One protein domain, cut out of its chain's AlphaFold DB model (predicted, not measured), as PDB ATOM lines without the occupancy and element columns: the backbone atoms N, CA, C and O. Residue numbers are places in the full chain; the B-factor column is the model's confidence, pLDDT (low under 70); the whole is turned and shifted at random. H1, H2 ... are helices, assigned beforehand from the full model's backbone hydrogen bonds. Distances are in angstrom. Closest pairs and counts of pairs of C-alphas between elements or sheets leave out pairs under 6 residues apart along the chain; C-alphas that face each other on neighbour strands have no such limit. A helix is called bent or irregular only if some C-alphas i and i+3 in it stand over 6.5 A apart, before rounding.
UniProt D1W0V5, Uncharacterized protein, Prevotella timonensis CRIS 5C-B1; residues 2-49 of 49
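AT A GLANCE: This is residues 2 to 49 of the 49 residues of an uncharacterized protein of Prevotella timonensis CRIS 5C-B1 (UniProt D1W0V5). A helical hairpin shaped like a narrow V: the longer helix H2 and the helix H1 lie nearly side by side, meet near the two ends of the printed part, and spread from each other toward the long loop that joins them. At that wide end, residues 26 to 31 stick out, of which 30 and 31 belong to H2. The printed part has 48 residues with two named helices, H1 then H2, and no named strand; the class is all helix. It is compact, with a radius of gyration of the C-alphas of 10.9 A, yet elongated, spanning 33 by 20 by 13 A.

HOW THE PARTS SIT: Start at H2, residues 30 to 47, and look across to H1, residues 2 to 16. They touch, with residues 42 to 47 of H2 and residues 2 to 5 of H1 alone; the closest C-alphas are those of Phe 2 and Ser 46, 5.7 A apart. They run opposite ways at a shallow tilt of 22 degrees, a helical hairpin, with centres 11.8 A apart. In both helices, every O i to N i+4 pair is within hydrogen-bond range.

IN THESE COORDINATES: Find C-alpha 30 at (268.192, 279.720, 219.130); from there H2 runs 26.4 A to C-alpha 47 at (279.182, 256.649, 212.516). H1 begins at C-alpha 2, at (274.922, 256.158, 206.768), and runs 20.8 A to C-alpha 16. Neither helix is bent.

THE WHOLE: Look at Gly 27 and Ser 49 for the two C-alphas farthest apart, 33.0 A. The link from H1 to H2, residues 17 to 29, is long. The printed part has no cut and ends at Ser 49, the chain's last residue. In the B-factor column, the mean pLDDT of the printed part is 70.7; residue 2, residues 16 to 31 and residues 46 to 49 are under 70, where the model's confidence is low.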
ATOM      1  N   PHE A   2     274.239 255.147 207.592       68.50
ATOM      2  CA  PHE A   2     274.922 256.158 206.768       68.50
ATOM      3  C   PHE A   2     274.081 256.769 205.626       68.50
ATOM      4  O   PHE A   2     273.994 257.985 205.503       68.50
ATOM      5  N   ILE A   3     273.393 255.939 204.832       78.88
ATOM      6  CA  ILE A   3     272.565 256.411 203.705       78.88
ATOM      7  C   ILE A   3     271.447 257.356 204.176       78.88
ATOM      8  O   ILE A   3     271.190 258.368 203.533       78.88
ATOM      9  N   ALA A   4     270.816 257.072 205.319       76.12
ATOM     10  CA  ALA A   4     269.775 257.936 205.873       76.12
ATOM     11  C   ALA A   4     270.347 259.295 206.311       76.12
ATOM     12  O   ALA A   4     269.753 260.329 206.015       76.12
ATOM     13  N   ALA A   5     271.528 259.308 206.937       70.00
ATOM     14  CA  ALA A   5     272.214 260.541 207.322       70.00
ATOM     15  C   ALA A   5     272.596 261.403 206.105       70.00
ATOM     16  O   ALA A   5     272.422 262.622 206.137       70.00
ATOM     17  N   VAL A   6     273.034 260.776 205.007       78.50
ATOM     18  CA  VAL A   6     273.328 261.465 203.738       78.50
ATOM     19  C   VAL A   6     272.064 262.071 203.126       78.50
ATOM     20  O   VAL A   6     272.083 263.229 202.718       78.50
ATOM     21  N   ILE A   7     270.949 261.334 203.099       81.75
ATOM     22  CA  ILE A   7     269.671 261.851 202.579       81.75
ATOM     23  C   ILE A   7     269.206 263.056 203.404       81.75
ATOM     24  O   ILE A   7     268.852 264.089 202.839       81.75
ATOM     25  N   ILE A   8     269.261 262.950 204.734       78.38
ATOM     26  CA  ILE A   8     268.903 264.041 205.645       78.38
ATOM     27  C   ILE A   8     269.796 265.263 205.390       78.38
ATOM     28  O   ILE A   8     269.284 266.374 205.271       78.38
ATOM     29  N   TYR A   9     271.109 265.068 205.229       72.25
ATOM     30  CA  TYR A   9     272.039 266.149 204.897       72.25
ATOM     31  C   TYR A   9     271.687 266.855 203.585       72.25
ATOM     32  O   TYR A   9     271.640 268.082 203.562       72.25
ATOM     33  N   ILE A  10     271.411 266.101 202.516       78.38
ATOM     34  CA  ILE A  10     271.066 266.665 201.202       78.38
ATOM     35  C   ILE A  10     269.781 267.493 201.296       78.38
ATOM     36  O   ILE A  10     269.735 268.610 200.784       78.38
ATOM     37  N   VAL A  11     268.754 266.982 201.982       81.56
ATOM     38  CA  VAL A  11     267.485 267.701 202.165       81.56
ATOM     39  C   VAL A  11     267.698 268.994 202.951       81.56
ATOM     40  O   VAL A  11     267.245 270.052 202.517       81.56
ATOM     41  N   LEU A  12     268.429 268.946 204.066       71.50
ATOM     42  CA  LEU A  12     268.705 270.141 204.867       71.50
ATOM     43  C   LEU A  12     269.586 271.151 204.118       71.50
ATOM     44  O   LEU A  12     269.314 272.346 204.182       71.50
ATOM     45  N   ALA A  13     270.569 270.690 203.340       70.12
ATOM     46  CA  ALA A  13     271.417 271.550 202.515       70.12
ATOM     47  C   ALA A  13     270.643 272.248 201.384       70.12
ATOM     48  O   ALA A  13     270.970 273.382 201.040       70.12
ATOM     49  N   LEU A  14     269.605 271.613 200.831       76.94
ATOM     50  CA  LEU A  14     268.722 272.234 199.838       76.94
ATOM     51  C   LEU A  14     267.795 273.292 200.453       76.94
ATOM     52  O   LEU A  14     267.510 274.293 199.802       76.94
ATOM     53  N   VAL A  15     267.330 273.085 201.689       74.19
ATOM     54  CA  VAL A  15     266.393 274.000 202.368       74.19
ATOM     55  C   VAL A  15     267.109 275.194 203.004       74.19
ATOM     56  O   VAL A  15     266.606 276.313 202.938       74.19
ATOM     57  N   LEU A  16     268.266 274.965 203.628       69.69
ATOM     58  CA  LEU A  16     268.973 275.951 204.455       69.69
ATOM     59  C   LEU A  16     270.284 276.452 203.816       69.69
ATOM     60  O   LEU A  16     270.909 277.372 204.336       69.69
ATOM     61  N   GLY A  17     270.702 275.872 202.686       67.62
ATOM     62  CA  GLY A  17     271.964 276.177 202.006       67.62
ATOM     63  C   GLY A  17     273.122 275.276 202.449       67.62
ATOM     64  O   GLY A  17     273.131 274.732 203.546       67.62
ATOM     65  N   ALA A  18     274.146 275.113 201.605       62.25
ATOM     66  CA  ALA A  18     275.238 274.150 201.829       62.25
ATOM     67  C   ALA A  18     276.045 274.370 203.130       62.25
ATOM     68  O   ALA A  18     276.643 273.429 203.652       62.25
ATOM     69  N   ALA A  19     276.044 275.597 203.663       64.81
ATOM     70  CA  ALA A  19     276.754 275.984 204.883       64.81
ATOM     71  C   ALA A  19     275.882 275.965 206.151       64.81
ATOM     72  O   ALA A  19     276.371 276.292 207.231       64.81
ATOM     73  N   TRP A  20     274.626 275.518 206.058       68.94
ATOM     74  CA  TRP A  20     273.709 275.441 207.193       68.94
ATOM     75  C   TRP A  20     274.239 274.722 208.456       68.94
ATOM     76  O   TRP A  20     273.886 275.158 209.551       68.94
ATOM     77  N   PRO A  21     275.110 273.683 208.392       62.34
ATOM     78  CA  PRO A  21     275.619 273.042 209.602       62.34
ATOM     79  C   PRO A  21     276.733 273.855 210.275       62.34
ATOM     80  O   PRO A  21     277.123 273.528 211.391       62.34
ATOM     81  N   PHE A  22     277.256 274.886 209.606       63.56
ATOM     82  CA  PHE A  22     278.223 275.846 210.144       63.56
ATOM     83  C   PHE A  22     277.550 277.150 210.591       63.56
ATOM     84  O   PHE A  22     278.160 277.948 211.303       63.56
ATOM     85  N   ASP A  23     276.272 277.332 210.250       63.62
ATOM     86  CA  ASP A  23     275.467 278.503 210.609       63.62
ATOM     87  C   ASP A  23     275.186 278.609 212.122       63.62
ATOM     88  O   ASP A  23     274.840 279.670 212.633       63.62
ATOM     89  N   ILE A  24     275.464 277.543 212.885       62.56
ATOM     90  CA  ILE A  24     275.479 277.541 214.361       62.56
ATOM     91  C   ILE A  24     276.289 278.696 214.965       62.56
ATOM     92  O   ILE A  24     275.948 279.171 216.051       62.56
ATOM     93  N   PHE A  25     277.325 279.168 214.266       62.19
ATOM     94  CA  PHE A  25     278.198 280.259 214.711       62.19
ATOM     95  C   PHE A  25     277.800 281.643 214.159       62.19
ATOM     96  O   PHE A  25     278.400 282.641 214.551       62.19
ATOM     97  N   GLY A  26     276.795 281.723 213.276       61.91
ATOM     98  CA  GLY A  26     276.425 282.931 212.522       61.91
ATOM     99  C   GLY A  26     275.479 283.909 213.228       61.91
ATOM    100  O   GLY A  26     275.136 284.939 212.659       61.91
ATOM    101  N   GLY A  27     275.048 283.631 214.463       60.78
ATOM    102  CA  GLY A  27     274.140 284.519 215.207       60.78
ATOM    103  C   GLY A  27     272.663 284.425 214.797       60.78
ATOM    104  O   GLY A  27     271.872 285.299 215.150       60.78
ATOM    105  N   HIS A  28     272.266 283.370 214.084       61.81
ATOM    106  CA  HIS A  28     270.860 283.077 213.807       61.81
ATOM    107  C   HIS A  28     270.162 282.466 215.039       61.81
ATOM    108  O   HIS A  28     270.796 281.870 215.908       61.81
ATOM    109  N   GLY A  29     268.844 282.681 215.152       68.50
ATOM    110  CA  GLY A  29     268.068 282.437 216.376       68.50
ATOM    111  C   GLY A  29     268.216 281.029 216.972       68.50
ATOM    112  O   GLY A  29     268.399 280.052 216.253       68.50
ATOM    113  N   CYS A  30     268.062 280.934 218.299       69.44
ATOM    114  CA  CYS A  30     268.192 279.720 219.130       69.44
ATOM    115  C   CYS A  30     267.631 278.434 218.487       69.44
ATOM    116  O   CYS A  30     268.253 277.376 218.543       69.44
ATOM    117  N   LEU A  31     266.483 278.530 217.815       69.62
ATOM    118  CA  LEU A  31     265.818 277.390 217.189       69.62
ATOM    119  C   LEU A  31     266.652 276.753 216.060       69.62
ATOM    120  O   LEU A  31     266.684 275.530 215.937       69.62
ATOM    121  N   LEU A  32     267.382 277.556 215.281       70.88
ATOM    122  CA  LEU A  32     268.255 277.076 214.206       70.88
ATOM    123  C   LEU A  32     269.489 276.350 214.763       70.88
ATOM    124  O   LEU A  32     269.881 275.306 214.244       70.88
ATOM    125  N   GLN A  33     270.041 276.848 215.871       70.62
ATOM    126  CA  GLN A  33     271.163 276.208 216.563       70.62
ATOM    127  C   GLN A  33     270.779 274.838 217.129       70.62
ATOM    128  O   GLN A  33     271.544 273.884 216.999       70.62
ATOM    129  N   VAL A  34     269.576 274.711 217.705       75.75
ATOM    130  CA  VAL A  34     269.067 273.428 218.219       75.75
ATOM    131  C   VAL A  34     268.882 272.413 217.087       75.75
ATOM    132  O   VAL A  34     269.271 271.254 217.243       75.75
ATOM    133  N   ILE A  35     268.351 272.834 215.934       76.00
ATOM    134  CA  ILE A  35     268.170 271.961 214.761       76.00
ATOM    135  C   ILE A  35     269.522 271.486 214.211       76.00
ATOM    136  O   ILE A  35     269.701 270.293 213.954       76.00
ATOM    137  N   ALA A  36     270.494 272.388 214.078       76.12
ATOM    138  CA  ALA A  36     271.841 272.045 213.626       76.12
ATOM    139  C   ALA A  36     272.581 271.124 214.614       76.12
ATOM    140  O   ALA A  36     273.241 270.172 214.193       76.12
ATOM    141  N   ALA A  37     272.431 271.341 215.925       76.06
ATOM    142  CA  ALA A  37     273.010 270.476 216.954       76.06
ATOM    143  C   ALA A  37     272.388 269.068 216.950       76.06
ATOM    144  O   ALA A  37     273.111 268.071 216.997       76.06
ATOM    145  N   ALA A  38     271.058 268.967 216.838       79.00
ATOM    146  CA  ALA A  38     270.358 267.686 216.742       79.00
ATOM    147  C   ALA A  38     270.805 266.881 215.511       79.00
ATOM    148  O   ALA A  38     270.992 265.665 215.592       79.00
ATOM    149  N   TRP A  39     271.043 267.556 214.387       76.56
ATOM    150  CA  TRP A  39     271.579 266.918 213.190       76.56
ATOM    151  C   TRP A  39     273.010 266.407 213.376       76.56
ATOM    152  O   TRP A  39     273.296 265.267 213.010       76.56
ATOM    153  N   TRP A  40     273.888 267.200 213.996       74.00
ATOM    154  CA  TRP A  40     275.250 266.765 214.319       74.00
ATOM    155  C   TRP A  40     275.258 265.498 215.183       74.00
ATOM    156  O   TRP A  40     276.029 264.576 214.915       74.00
ATOM    157  N   ILE A  41     274.358 265.408 216.167       77.06
ATOM    158  CA  ILE A  41     274.201 264.219 217.017       77.06
ATOM    159  C   ILE A  41     273.765 263.001 216.192       77.06
ATOM    160  O   ILE A  41     274.350 261.929 216.337       77.06
ATOM    161  N   LEU A  42     272.780 263.154 215.301       71.81
ATOM    162  CA  LEU A  42     272.319 262.067 214.425       71.81
ATOM    163  C   LEU A  42     273.421 261.573 213.480       71.81
ATOM    164  O   LEU A  42     273.516 260.375 213.196       71.81
ATOM    165  N   LEU A  43     274.267 262.485 213.007       71.94
ATOM    166  CA  LEU A  43     275.372 262.160 212.118       71.94
ATOM    167  C   LEU A  43     276.489 261.412 212.860       71.94
ATOM    168  O   LEU A  43     276.946 260.379 212.378       71.94
ATOM    169  N   ILE A  44     276.856 261.859 214.065       75.38
ATOM    170  CA  ILE A  44     277.813 261.157 214.939       75.38
ATOM    171  C   ILE A  44     277.278 259.771 215.323       75.38
ATOM    172  O   ILE A  44     278.000 258.781 215.213       75.38
ATOM    173  N   ALA A  45     276.001 259.673 215.704       71.38
ATOM    174  CA  ALA A  45     275.360 258.397 216.014       71.38
ATOM    175  C   ALA A  45     275.390 257.428 214.819       71.38
ATOM    176  O   ALA A  45     275.574 256.229 215.002       71.38
ATOM    177  N   SER A  46     275.284 257.945 213.591       66.00
ATOM    178  CA  SER A  46     275.350 257.141 212.364       66.00
ATOM    179  C   SER A  46     276.745 256.586 212.053       66.00
ATOM    180  O   SER A  46     276.836 255.620 211.299       66.00
ATOM    181  N   PHE A  47     277.813 257.178 212.601       66.81
ATOM    182  CA  PHE A  47     279.182 256.649 212.516       66.81
ATOM    183  C   PHE A  47     279.520 255.659 213.638       66.81
ATOM    184  O   PHE A  47     280.538 254.979 213.560       66.81
ATOM    185  N   SER A  48     278.689 255.583 214.678       69.31
ATOM    186  CA  SER A  48     278.891 254.693 215.826       69.31
ATOM    187  C   SER A  48     278.273 253.295 215.640       69.31
ATOM    188  O   SER A  48     278.336 252.494 216.575       69.31
ATOM    189  N   SER A  49     277.666 253.001 214.480       53.59
ATOM    190  CA  SER A  49     277.116 251.684 214.106       53.59
ATOM    191  C   SER A  49     277.916 251.049 212.977       53.59
ATOM    192  O   SER A  49     278.184 249.835 213.061       53.59
TER     193      SER A  49